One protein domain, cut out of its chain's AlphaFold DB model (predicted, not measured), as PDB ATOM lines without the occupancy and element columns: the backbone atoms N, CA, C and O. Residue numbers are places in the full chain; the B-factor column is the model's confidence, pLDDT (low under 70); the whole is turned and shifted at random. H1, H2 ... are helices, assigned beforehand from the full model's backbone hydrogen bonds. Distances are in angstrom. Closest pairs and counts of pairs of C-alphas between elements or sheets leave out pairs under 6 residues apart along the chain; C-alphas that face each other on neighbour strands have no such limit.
ATOM      1  N   GLN A  12     224.383 169.036 103.601       91.44
ATOM      2  CA  GLN A  12     225.838 168.866 103.523       91.44
ATOM      3  C   GLN A  12     226.488 168.660 104.899       91.44
ATOM      4  O   GLN A  12     227.429 167.875 105.026       91.44
ATOM      5  N   GLU A  13     226.022 169.364 105.930       93.44
ATOM      6  CA  GLU A  13     226.535 169.217 107.298       93.44
ATOM      7  C   GLU A  13     226.153 167.856 107.888       93.44
ATOM      8  O   GLU A  13     227.013 167.152 108.422       93.44
ATOM      9  N   ILE A  14     224.899 167.442 107.703       94.69
ATOM     10  CA  ILE A  14     224.413 166.121 108.106       94.69
ATOM     11  C   ILE A  14     225.190 165.022 107.378       94.69
ATOM     12  O   ILE A  14     225.691 164.104 108.024       94.69
ATOM     13  N   GLU A  15     225.352 165.118 106.055       95.31
ATOM     14  CA  GLU A  15     226.112 164.130 105.286       95.31
ATOM     15  C   GLU A  15     227.567 164.040 105.755       95.31
ATOM     16  O   GLU A  15     228.104 162.941 105.896       95.31
ATOM     17  N   ARG A  16     228.212 165.173 106.049       96.44
ATOM     18  CA  ARG A  16     229.588 165.183 106.556       96.44
ATOM     19  C   ARG A  16     229.715 164.408 107.863       96.44
ATOM     20  O   ARG A  16     230.672 163.648 108.030       96.44
ATOM     21  N   GLU A  17     228.767 164.579 108.778       96.56
ATOM     22  CA  GLU A  17     228.761 163.817 110.024       96.56
ATOM     23  C   GLU A  17     228.422 162.342 109.787       96.56
ATOM     24  O   GLU A  17     229.083 161.486 110.371       96.56
ATOM     25  N   ILE A  18     227.489 162.022 108.881       96.31
ATOM     26  CA  ILE A  18     227.193 160.637 108.474       96.31
ATOM     27  C   ILE A  18     228.471 159.956 107.976       96.31
ATOM     28  O   ILE A  18     228.823 158.888 108.475       96.31
ATOM     29  N   ILE A  19     229.215 160.595 107.070       96.50
ATOM     30  CA  ILE A  19     230.485 160.076 106.547       96.50
ATOM     31  C   ILE A  19     231.495 159.895 107.685       96.50
ATOM     32  O   ILE A  19     232.117 158.839 107.786       96.50
ATOM     33  N   ARG A  20     231.640 160.877 108.585       95.88
ATOM     34  CA  ARG A  20     232.574 160.783 109.718       95.88
ATOM     35  C   ARG A  20     232.244 159.606 110.638       95.88
ATOM     36  O   ARG A  20     233.155 158.883 111.037       95.88
ATOM     37  N   LYS A  21     230.969 159.400 110.981       94.81
ATOM     38  CA  LYS A  21     230.550 158.250 111.799       94.81
ATOM     39  C   LYS A  21     230.719 156.939 111.034       94.81
ATOM     40  O   LYS A  21     231.211 155.978 111.614       94.81
ATOM     41  N   GLY A  22     230.413 156.925 109.737       94.00
ATOM     42  CA  GLY A  22     230.661 155.791 108.849       94.00
ATOM     43  C   GLY A  22     232.123 155.354 108.853       94.00
ATOM     44  O   GLY A  22     232.397 154.176 109.045       94.00
ATOM     45  N   LEU A  23     233.068 156.295 108.768       94.19
ATOM     46  CA  LEU A  23     234.504 156.002 108.839       94.19
ATOM     47  C   LEU A  23     234.909 155.344 110.167       94.19
ATOM     48  O   LEU A  23     235.656 154.371 110.166       94.19
ATOM     49  N   VAL A  24     234.395 155.834 111.300       93.31
ATOM     50  CA  VAL A  24     234.664 155.240 112.628       93.31
ATOM     51  C   VAL A  24     234.108 153.814 112.731       93.31
ATOM     52  O   VAL A  24     234.688 152.959 113.407       93.31
ATOM     53  N   LEU A  25     232.979 153.562 112.074       92.44
ATOM     54  CA  LEU A  25     232.278 152.281 112.086       92.44
ATOM     55  C   LEU A  25     232.763 151.310 110.998       92.44
ATOM     56  O   LEU A  25     232.420 150.133 111.066       92.44
ATOM     57  N   GLY A  26     233.578 151.772 110.044       95.00
ATOM     58  CA  GLY A  26     234.023 150.980 108.896       95.00
ATOM     59  C   GLY A  26     232.903 150.704 107.891       95.00
ATOM     60  O   GLY A  26     232.828 149.600 107.358       95.00
ATOM     61  N   ILE A  27     232.011 151.677 107.685       95.12
ATOM     62  CA  ILE A  27     230.909 151.571 106.727       95.12
ATOM     63  C   ILE A  27     231.409 151.855 105.313       95.12
ATOM     64  O   ILE A  27     231.974 152.919 105.051       95.12
ATOM     65  N   ASP A  28     231.145 150.915 104.417       95.81
ATOM     66  CA  ASP A  28     231.205 151.083 102.978       95.81
ATOM     67  C   ASP A  28     229.811 151.482 102.476       95.81
ATOM     68  O   ASP A  28     228.840 150.735 102.592       95.81
ATOM     69  N   TRP A  29     229.700 152.697 101.943       94.88
ATOM     70  CA  TRP A  29     228.433 153.232 101.443       94.88
ATOM     71  C   TRP A  29     228.020 152.642 100.089       94.88
ATOM     72  O   TRP A  29     226.885 152.865  99.666       94.88
ATOM     73  N   GLU A  30     228.914 151.913  99.414       95.06
ATOM     74  CA  GLU A  30     228.622 151.178  98.180       95.06
ATOM     75  C   GLU A  30     228.161 149.734  98.458       95.06
ATOM     76  O   GLU A  30     227.525 149.117  97.602       95.06
ATOM     77  N   ASP A  31     228.395 149.209  99.668       96.62
ATOM     78  CA  ASP A  31     227.850 147.923 100.114       96.62
ATOM     79  C   ASP A  31     226.370 148.073 100.507       96.62
ATOM     80  O   ASP A  31     226.008 148.375 101.651       96.62
ATOM     81  N   GLU A  32     225.482 147.829  99.539       94.44
ATOM     82  CA  GLU A  32     224.033 147.922  99.741       94.44
ATOM     83  C   GLU A  32     223.534 147.048 100.906       94.44
ATOM     84  O   GLU A  32     222.618 147.453 101.624       94.44
ATOM     85  N   ALA A  33     224.118 145.866 101.131       95.06
ATOM     86  CA  ALA A  33     223.680 144.968 102.196       95.06
ATOM     87  C   ALA A  33     224.043 145.530 103.576       95.06
ATOM     88  O   ALA A  33     223.217 145.504 104.496       95.06
ATOM     89  N   GLN A  34     225.250 146.087 103.707       95.50
ATOM     90  CA  GLN A  34     225.699 146.731 104.934       95.50
ATOM     91  C   GLN A  34     224.878 147.990 105.244       95.50
ATOM     92  O   GLN A  34     224.389 148.148 106.368       95.50
ATOM     93  N   VAL A  35     224.659 148.857 104.250       96.62
ATOM     94  CA  VAL A  35     223.863 150.084 104.423       96.62
ATOM     95  C   VAL A  35     222.402 149.746 104.748       96.62
ATOM     96  O   VAL A  35     221.787 150.391 105.602       96.62
ATOM     97  N   ARG A  36     221.845 148.685 104.154       95.44
ATOM     98  CA  ARG A  36     220.492 148.201 104.461       95.44
ATOM     99  C   ARG A  36     220.363 147.652 105.881       95.44
ATOM    100  O   ARG A  36     219.389 147.960 106.568       95.44
ATOM    101  N   ALA A  37     221.353 146.900 106.362       93.62
ATOM    102  CA  ALA A  37     221.391 146.452 107.754       93.62
ATOM    103  C   ALA A  37     221.465 147.639 108.734       93.62
ATOM    104  O   ALA A  37     220.768 147.651 109.751       93.62
ATOM    105  N   LEU A  38     222.254 148.665 108.395       93.75
ATOM    106  CA  LEU A  38     222.362 149.899 109.170       93.75
ATOM    107  C   LEU A  38     221.027 150.654 109.233       93.75
ATOM    108  O   LEU A  38     220.606 151.063 110.314       93.75
ATOM    109  N   ALA A  39     220.338 150.796 108.099       94.38
ATOM    110  CA  ALA A  39     219.027 151.436 108.014       94.38
ATOM    111  C   ALA A  39     217.967 150.696 108.845       94.38
ATOM    112  O   ALA A  39     217.235 151.322 109.615       94.38
ATOM    113  N   ARG A  40     217.930 149.360 108.765       92.38
ATOM    114  CA  ARG A  40     217.031 148.532 109.582       92.38
ATOM    115  C   ARG A  40     217.243 148.772 111.070       92.38
ATOM    116  O   ARG A  40     216.270 148.964 111.800       92.38
ATOM    117  N   ALA A  41     218.502 148.772 111.506       90.12
ATOM    118  CA  ALA A  41     218.864 149.016 112.894       90.12
ATOM    119  C   ALA A  41     218.482 150.438 113.336       90.12
ATOM    120  O   ALA A  41     217.914 150.602 114.413       90.12
ATOM    121  N   ALA A  42     218.700 151.449 112.488       90.50
ATOM    122  CA  ALA A  42     218.313 152.832 112.767       90.50
ATOM    123  C   ALA A  42     216.800 152.982 112.987       90.50
ATOM    124  O   ALA A  42     216.366 153.657 113.921       90.50
ATOM    125  N   LEU A  43     215.991 152.328 112.148       88.75
ATOM    126  CA  LEU A  43     214.536 152.337 112.279       88.75
ATOM    127  C   LEU A  43     214.066 151.528 113.497       88.75
ATOM    128  O   LEU A  43     213.221 151.994 114.250       88.75
ATOM    129  N   ALA A  44     214.634 150.341 113.744       85.88
ATOM    130  CA  ALA A  44     214.317 149.548 114.937       85.88
ATOM    131  C   ALA A  44     214.630 150.315 116.230       85.88
ATOM    132  O   ALA A  44     213.878 150.232 117.199       85.88
ATOM    133  N   CYS A  45     215.702 151.107 116.213       82.56
ATOM    134  CA  CYS A  45     216.122 151.916 117.343       82.56
ATOM    135  C   CYS A  45     215.160 153.044 117.702       82.56
ATOM    136  O   CYS A  45     214.974 153.375 118.872       82.56
ATOM    137  N   LYS A  46     214.546 153.636 116.677       76.69
ATOM    138  CA  LYS A  46     213.533 154.673 116.833       76.69
ATOM    139  C   LYS A  46     212.264 154.127 117.490       76.69
ATOM    140  O   LYS A  46     211.698 154.793 118.351       76.69
ATOM    141  N   ASP A  47     211.820 152.947 117.062       71.88
ATOM    142  CA  ASP A  47     210.521 152.392 117.459       71.88
ATOM    143  C   ASP A  47     210.591 151.649 118.796       71.88
ATOM    144  O   ASP A  47     209.686 151.737 119.626       71.88
ATOM    145  N   VAL A  48     211.687 150.923 119.022       64.81
ATOM    146  CA  VAL A  48     211.922 150.141 120.231       64.81
ATOM    147  C   VAL A  48     213.000 150.863 121.027       64.81
ATOM    148  O   VAL A  48     214.186 150.564 120.904       64.81
ATOM    149  N   GLY A  49     212.581 151.819 121.861       57.69
ATOM    150  CA  GLY A  49     213.484 152.650 122.671       57.69
ATOM    151  C   GLY A  49     214.420 151.875 123.612       57.69
ATOM    152  O   GLY A  49     215.341 152.466 124.166       57.69
ATOM    153  N   ASP A  50     214.217 150.560 123.762       63.22
ATOM    154  CA  ASP A  50     215.081 149.658 124.525       63.22
ATOM    155  C   ASP A  50     215.793 148.579 123.683       63.22
ATOM    156  O   ASP A  50     216.241 147.554 124.202       63.22
ATOM    157  N   HIS A  51     215.902 148.770 122.364       68.12
ATOM    158  CA  HIS A  51     216.602 147.817 121.504       68.12
ATOM    159  C   HIS A  51     218.087 147.725 121.916       68.12
ATOM    160  O   HIS A  51     218.733 148.760 122.119       68.12
ATOM    161  N   PRO A  52     218.684 146.521 122.015       67.75
ATOM    162  CA  PRO A  52     220.069 146.353 122.467       67.75
ATOM    163  C   PRO A  52     221.070 147.127 121.604       67.75
ATOM    164  O   PRO A  52     222.082 147.607 122.112       67.75
ATOM    165  N   ASP A  53     220.754 147.328 120.320       67.56
ATOM    166  CA  ASP A  53     221.594 148.125 119.427       67.56
ATOM    167  C   ASP A  53     221.605 149.640 119.707       67.56
ATOM    168  O   ASP A  53     222.475 150.344 119.187       67.56
ATOM    169  N   CYS A  54     220.688 150.120 120.547       72.25
ATOM    170  CA  CYS A  54     220.504 151.523 120.927       72.25
ATOM    171  C   CYS A  54     221.105 151.876 122.276       72.25
ATOM    172  O   CYS A  54     221.000 153.019 122.723       72.25
ATOM    173  N   ARG A  55     221.719 150.902 122.948       73.81
ATOM    174  CA  ARG A  55     222.377 151.125 124.226       73.81
ATOM    175  C   ARG A  55     223.864 151.401 123.988       73.81
ATOM    176  O   ARG A  55     224.550 150.564 123.395       73.81
ATOM    177  N   PRO A  56     224.384 152.562 124.420       73.31
ATOM    178  CA  PRO A  56     225.792 152.886 124.258       73.31
ATOM    179  C   PRO A  56     226.633 152.114 125.285       73.31
ATOM    180  O   PRO A  56     226.852 152.592 126.396       73.31
ATOM    181  N   ASN A  57     227.122 150.934 124.907       80.00
ATOM    182  CA  ASN A  57     227.962 150.080 125.756       80.00
ATOM    183  C   ASN A  57     229.470 150.311 125.530       80.00
ATOM    184  O   ASN A  57     230.286 150.013 126.398       80.00
ATOM    185  N   ASP A  58     229.840 150.874 124.380       84.44
ATOM    186  CA  ASP A  58     231.218 151.139 123.954       84.44
ATOM    187  C   ASP A  58     231.303 152.337 122.969       84.44
ATOM    188  O   ASP A  58     230.278 152.777 122.433       84.44
ATOM    189  N   PRO A  59     232.495 152.899 122.688       83.00
ATOM    190  CA  PRO A  59     232.636 154.043 121.782       83.00
ATOM    191  C   PRO A  59     232.076 153.833 120.363       83.00
ATOM    192  O   PRO A  59     231.553 154.785 119.782       83.00
ATOM    193  N   LYS A  60     232.125 152.615 119.804       84.88
ATOM    194  CA  LYS A  60     231.532 152.320 118.489       84.88
ATOM    195  C   LYS A  60     230.011 152.301 118.571       84.88
ATOM    196  O   LYS A  60     229.357 152.894 117.720       84.88
ATOM    197  N   SER A  61     229.433 151.706 119.615       85.19
ATOM    198  CA  SER A  61     227.975 151.757 119.813       85.19
ATOM    199  C   SER A  61     227.454 153.198 119.957       85.19
ATOM    200  O   SER A  61     226.404 153.517 119.404       85.19
ATOM    201  N   ARG A  62     228.221 154.105 120.587       87.00
ATOM    202  CA  ARG A  62     227.903 155.547 120.627       87.00
ATOM    203  C   ARG A  62     227.899 156.173 119.235       87.00
ATOM    204  O   ARG A  62     226.911 156.798 118.866       87.00
ATOM    205  N   ALA A  63     228.954 155.956 118.447       89.56
ATOM    206  CA  ALA A  63     229.028 156.464 117.075       89.56
ATOM    207  C   ALA A  63     227.874 155.942 116.200       89.56
ATOM    208  O   ALA A  63     227.364 156.669 115.348       89.56
ATOM    209  N   ARG A  64     227.429 154.703 116.437       90.75
ATOM    210  CA  ARG A  64     226.281 154.105 115.752       90.75
ATOM    211  C   ARG A  64     224.955 154.765 116.141       90.75
ATOM    212  O   ARG A  64     224.166 155.079 115.258       90.75
ATOM    213  N   ILE A  65     224.722 155.027 117.426       89.69
ATOM    214  CA  ILE A  65     223.515 155.734 117.892       89.69
ATOM    215  C   ILE A  65     223.477 157.165 117.350       89.69
ATOM    216  O   ILE A  65     222.436 157.624 116.885       89.69
ATOM    217  N   GLU A  66     224.614 157.861 117.352       92.06
ATOM    218  CA  GLU A  66     224.728 159.190 116.745       92.06
ATOM    219  C   GLU A  66     224.399 159.150 115.247       92.06
ATOM    220  O   GLU A  66     223.651 160.000 114.765       92.06
ATOM    221  N   LEU A  67     224.875 158.131 114.521       94.50
ATOM    222  CA  LEU A  67     224.515 157.909 113.117       94.50
ATOM    223  C   LEU A  67     223.005 157.697 112.949       94.50
ATOM    224  O   LEU A  67     222.410 158.269 112.039       94.50
ATOM    225  N   PHE A  68     222.357 156.940 113.835       93.44
ATOM    226  CA  PHE A  68     220.904 156.755 113.791       93.44
ATOM    227  C   PHE A  68     220.145 158.066 114.022       93.44
ATOM    228  O   PHE A  68     219.172 158.340 113.320       93.44
ATOM    229  N   GLY A  69     220.618 158.910 114.942       92.06
ATOM    230  CA  GLY A  69     220.092 160.264 115.124       92.06
ATOM    231  C   GLY A  69     220.239 161.118 113.860       92.06
ATOM    232  O   GLY A  69     219.272 161.742 113.421       92.06
ATOM    233  N   LEU A  70     221.414 161.082 113.221       95.25
ATOM    234  CA  LEU A  70     221.666 161.771 111.950       95.25
ATOM    235  C   LEU A  70     220.758 161.261 110.823       95.25
ATOM    236  O   LEU A  70     220.264 162.064 110.039       95.25
ATOM    237  N   ALA A  71     220.471 159.958 110.772       93.75
ATOM    238  CA  ALA A  71     219.529 159.378 109.816       93.75
ATOM    239  C   ALA A  71     218.097 159.915 110.009       93.75
ATOM    240  O   ALA A  71     217.406 160.201 109.033       93.75
ATOM    241  N   GLN A  72     217.646 160.112 111.253       90.69
ATOM    242  CA  GLN A  72     216.337 160.725 111.519       90.69
ATOM    243  C   GLN A  72     216.309 162.216 111.157       90.69
ATOM    244  O   GLN A  72     215.307 162.707 110.627       90.69
ATOM    245  N   LEU A  73     217.407 162.934 111.411       92.50
ATOM    246  CA  LEU A  73     217.536 164.337 111.027       92.50
ATOM    247  C   LEU A  73     217.548 164.494 109.500       92.50
ATOM    248  O   LEU A  73     216.834 165.341 108.973       92.50
ATOM    249  N   MET A  74     218.261 163.612 108.793       93.50
ATOM    250  CA  MET A  74     218.255 163.510 107.332       93.50
ATOM    251  C   MET A  74     216.826 163.381 106.788       93.50
ATOM    252  O   MET A  74     216.410 164.195 105.970       93.50
ATOM    253  N   LEU A  75     216.040 162.415 107.287       91.06
ATOM    254  CA  LEU A  75     214.640 162.241 106.871       91.06
ATOM    255  C   LEU A  75     213.775 163.474 107.180       91.06
ATOM    256  O   LEU A  75     212.887 163.820 106.402       91.06
ATOM    257  N   THR A  76     214.037 164.150 108.301       90.94
ATOM    258  CA  THR A  76     213.308 165.364 108.694       90.94
ATOM    259  C   THR A  76     213.577 166.515 107.729       90.94
ATOM    260  O   THR A  76     212.619 167.118 107.250       90.94
ATOM    261  N   VAL A  77     214.847 166.757 107.383       90.88
ATOM    262  CA  VAL A  77     215.259 167.774 106.402       90.88
ATOM    263  C   VAL A  77     214.665 167.478 105.028       90.88
ATOM    264  O   VAL A  77     214.106 168.373 104.403       90.88
ATOM    265  N   MET A  78     214.715 166.219 104.577       89.69
ATOM    266  CA  MET A  78     214.127 165.826 103.290       89.69
ATOM    267  C   MET A  78     212.620 166.077 103.239       89.69
ATOM    268  O   MET A  78     212.113 166.551 102.225       89.69
ATOM    269  N   ARG A  79     211.900 165.770 104.325       90.19
ATOM    270  CA  ARG A  79     210.456 166.015 104.414       90.19
ATOM    271  C   ARG A  79     210.141 167.510 104.410       90.19
ATOM    272  O   ARG A  79     209.337 167.946 103.600       90.19
ATOM    273  N   GLN A  80     210.792 168.284 105.279       89.44
ATOM    274  CA  GLN A  80     210.543 169.725 105.399       89.44
ATOM    275  C   GLN A  80     210.873 170.473 104.108       89.44
ATOM    276  O   GLN A  80     210.087 171.306 103.669       89.44
ATOM    277  N   SER A  81     211.986 170.137 103.449       86.19
ATOM    278  CA  SER A  81     212.314 170.780 102.180       86.19
ATOM    279  C   SER A  81     211.299 170.426 101.091       86.19
ATOM    280  O   SER A  81     210.954 171.286 100.286       86.19
ATOM    281  N   ALA A  82     210.801 169.184 101.066       87.62
ATOM    282  CA  ALA A  82     209.778 168.767 100.111       87.62
ATOM    283  C   ALA A  82     208.446 169.510 100.322       87.62
ATOM    284  O   ALA A  82     207.817 169.885  99.334       87.62
ATOM    285  N   ASP A  83     208.060 169.785 101.574       88.00
ATOM    286  CA  ASP A  83     206.882 170.603 101.907       88.00
ATOM    287  C   ASP A  83     207.010 172.047 101.369       88.00
ATOM    288  O   ASP A  83     206.010 172.686 101.042       88.00
ATOM    289  N   GLU A  84     208.241 172.542 101.202       85.50
ATOM    290  CA  GLU A  84     208.558 173.834 100.575       85.50
ATOM    291  C   GLU A  84     208.831 173.743  99.057       85.50
ATOM    292  O   GLU A  84     209.251 174.716  98.430       85.50
ATOM    293  N   GLY A  85     208.604 172.581  98.435       83.94
ATOM    294  CA  GLY A  85     208.836 172.359  97.003       83.94
ATOM    295  C   GLY A  85     210.314 172.213  96.610       83.94
ATOM    296  O   GLY A  85     210.644 172.258  95.424       83.94
ATOM    297  N   MET A  86     211.212 172.025  97.580       83.56
ATOM    298  CA  MET A  86     212.645 171.819  97.374       83.56
ATOM    299  C   MET A  86     213.040 170.351  97.560       83.56
ATOM    300  O   MET A  86     212.841 169.740  98.611       83.56
ATOM    301  N   HIS A  87     213.704 169.784  96.556       79.56
ATOM    302  CA  HIS A  87     214.272 168.440  96.645       79.56
ATOM    303  C   HIS A  87     215.710 168.493  97.163       79.56
ATOM    304  O   HIS A  87     216.665 168.570  96.390       79.56
ATOM    305  N   THR A  88     215.867 168.448  98.484       81.19
ATOM    306  CA  THR A  88     217.185 168.447  99.124       81.19
ATOM    307  C   THR A  88     217.786 167.046  99.119       81.19
ATOM    308  O   THR A  88     217.192 166.094  99.627       81.19
ATOM    309  N   HIS A  89     218.996 166.918  98.578       78.31
ATOM    310  CA  HIS A  89     219.764 165.680  98.624       78.31
ATOM    311  C   HIS A  89     221.251 165.951  98.873       78.31
ATOM    312  O   HIS A  89     221.793 166.963  98.424       78.31
ATOM    313  N   GLY A  90     221.924 165.011  99.533       83.88
ATOM    314  CA  GLY A  90     223.382 164.963  99.615       83.88
ATOM    315  C   GLY A  90     224.024 164.169  98.470       83.88
ATOM    316  O   GLY A  90     223.393 163.849  97.455       83.88
ATOM    317  N   GLY A  91     225.302 163.863  98.642       91.69
ATOM    318  CA  GLY A  91     226.119 162.992  97.810       91.69
ATOM    319  C   GLY A  91     225.852 161.498  98.034       91.69
ATOM    320  O   GLY A  91     224.721 161.062  98.263       91.69
ATOM    321  N   THR A  92     226.895 160.684  97.863       93.44
ATOM    322  CA  THR A  92     226.786 159.218  97.794       93.44
ATOM    323  C   THR A  92     226.276 158.603  99.093       93.44
ATOM    324  O   THR A  92     225.321 157.829  99.056       93.44
ATOM    325  N   ALA A  93     226.861 158.976 100.236       95.12
ATOM    326  CA  ALA A  93     226.481 158.427 101.539       95.12
ATOM    327  C   ALA A  93     225.028 158.775 101.883       95.12
ATOM    328  O   ALA A  93     224.267 157.907 102.315       95.12
ATOM    329  N   TRP A  94     224.621 160.019 101.611       95.50
ATOM    330  CA  TRP A  94     223.234 160.446 101.773       95.50
ATOM    331  C   TRP A  94     222.283 159.599 100.932       95.50
ATOM    332  O   TRP A  94     221.316 159.057 101.458       95.50
ATOM    333  N   LYS A  95     222.546 159.465  99.626       94.94
ATOM    334  CA  LYS A  95     221.670 158.731  98.700       94.94
ATOM    335  C   LYS A  95     221.585 157.244  99.034       94.94
ATOM    336  O   LYS A  95     220.491 156.686  98.988       94.94
ATOM    337  N   ALA A  96     222.708 156.620  99.389       96.75
ATOM    338  CA  ALA A  96     222.752 155.219  99.790       96.75
ATOM    339  C   ALA A  96     221.920 154.982 101.058       96.75
ATOM    340  O   ALA A  96     221.032 154.127 101.069       96.75
ATOM    341  N   LEU A  97     222.144 155.793 102.097       95.81
ATOM    342  CA  LEU A  97     221.425 155.673 103.362       95.81
ATOM    343  C   LEU A  97     219.936 155.999 103.212       95.81
ATOM    344  O   LEU A  97     219.097 155.266 103.726       95.81
ATOM    345  N   ALA A  98     219.602 157.058 102.473       94.62
ATOM    346  CA  ALA A  98     218.235 157.409 102.107       94.62
ATOM    347  C   ALA A  98     217.523 156.214 101.471       94.62
ATOM    348  O   ALA A  98     216.517 155.738 101.995       94.62
ATOM    349  N   ARG A  99     218.073 155.687 100.370       95.25
ATOM    350  CA  ARG A  99     217.498 154.552  99.640       95.25
ATOM    351  C   ARG A  99     217.273 153.348 100.554       95.25
ATOM    352  O   ARG A  99     216.202 152.753 100.509       95.25
ATOM    353  N   ALA A 100     218.250 153.023 101.396       96.44
ATOM    354  CA  ALA A 100     218.144 151.926 102.348       96.44
ATOM    355  C   ALA A 100     217.048 152.151 103.407       96.44
ATOM    356  O   ALA A 100     216.304 151.223 103.717       96.44
ATOM    357  N   LEU A 101     216.910 153.373 103.936       94.50
ATOM    358  CA  LEU A 101     215.845 153.722 104.885       94.50
ATOM    359  C   LEU A 101     214.460 153.611 104.250       94.50
ATOM    360  O   LEU A 101     213.571 153.043 104.878       94.50
ATOM    361  N   TRP A 102     214.284 154.093 103.016       93.00
ATOM    362  CA  TRP A 102     213.024 153.941 102.282       93.00
ATOM    363  C   TRP A 102     212.675 152.470 102.062       93.00
ATOM    364  O   TRP A 102     211.578 152.049 102.411       93.00
ATOM    365  N   GLN A 103     213.624 151.664 101.577       94.31
ATOM    366  CA  GLN A 103     213.407 150.231 101.357       94.31
ATOM    367  C   GLN A 103     213.027 149.483 102.640       94.31
ATOM    368  O   GLN A 103     212.159 148.616 102.616       94.31
ATOM    369  N   GLU A 104     213.681 149.786 103.763       94.00
ATOM    370  CA  GLU A 104     213.370 149.151 105.047       94.00
ATOM    371  C   GLU A 104     212.082 149.690 105.679       94.00
ATOM    372  O   GLU A 104     211.469 148.983 106.471       94.00
ATOM    373  N   GLN A 105     211.657 150.910 105.342       89.44
ATOM    374  CA  GLN A 105     210.368 151.449 105.766       89.44
ATOM    375  C   GLN A 105     209.209 150.847 104.961       89.44
ATOM    376  O   GLN A 105     208.188 150.527 105.553       89.44
ATOM    377  N   GLU A 106     209.365 150.668 103.646       89.75
ATOM    378  CA  GLU A 106     208.361 150.032 102.775       89.75
ATOM    379  C   GLU A 106     208.217 148.527 103.027       89.75
ATOM    380  O   GLU A 106     207.156 147.956 102.797       89.75
ATOM    381  N   ALA A 107     209.285 147.869 103.482       87.62
ATOM    382  CA  ALA A 107     209.276 146.442 103.797       87.62
ATOM    383  C   ALA A 107     208.634 146.102 105.159       87.62
ATOM    384  O   ALA A 107     208.617 144.926 105.533       87.62
ATOM    385  N   ARG A 108     208.165 147.104 105.910       75.56
ATOM    386  CA  ARG A 108     207.503 146.963 107.216       75.56
ATOM    387  C   ARG A 108     205.994 147.086 107.075       75.56
ATOM    388  O   ARG A 108     205.308 146.296 107.755       75.56
TER     389      ARG A 108
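Overview. This is residues 12 to 108 of the 108 residues of an uncharacterized protein of Rhodocyclales bacterium GWA2_65_20 (UniProt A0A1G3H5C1). Two pairs of helices pack on each other: the long H3 with H1 side by side along it, running opposite ways, and H2 crossing H4 at 59 degrees. H2 and H4 both stand about perpendicular to H3, which makes most of the longest axis, while H4 meets H1 with its first turn. The printed part has 97 residues, with four named helices, H1 to H4 in chain order, and no named strand; its class is all helix. It is compact, with a radius of gyration of the C-alphas of 12.9 A, and elongated, spanning 41 by 27 by 22 A.

Along the chain. H1 runs from residue 12, with its C-alpha at (225.838, 168.866, 103.523), to residue 25, over 19.7 A. H2, residues 32 to 47, measures 22.7 A. H3, residues 59 to 83, is the longest at 36.5 A and begins at C-alpha 59, (232.636, 154.043, 121.782). H4, residues 92 to 106, measures 21.2 A and ends at C-alpha 106, (208.361, 150.032, 102.775).

Arrangement. H1 and H3 touch at a shallow tilt of 25 degrees, opposite ways; their closest C-alphas, of Lys 21 and Ala 63, are 5.8 A apart. H1, with residues 15 to 19 alone, touches residues 93 to 94 of H4, about perpendicular at 84 degrees; the closest C-alphas, of Glu 15 and Trp 94, are 5.8 A apart. H2 touches H4 at a steep tilt of 59 degrees, the same way, closest at the C-alphas of Arg 36 and Ala 100, 4.9 A. Residues 42 to 45 alone of H2 touch residues 65 to 71 of H3, closest at the C-alphas of Ala 42 and Phe 68, 4.8 A. H3 and H4 are close but not clearly touching, and H1 and H2 are apart. In H1, H2, H3 and H4 every O i to N i+4 pair is within hydrogen-bond range.

Size, cuts and confidence. The C-alphas farthest apart, of Asn 57 and Gly 85, are 41.1 A apart. The printed part has no cut, and its one long link joins H2 to H3. Residues 48 to 53 have pLDDT under 70.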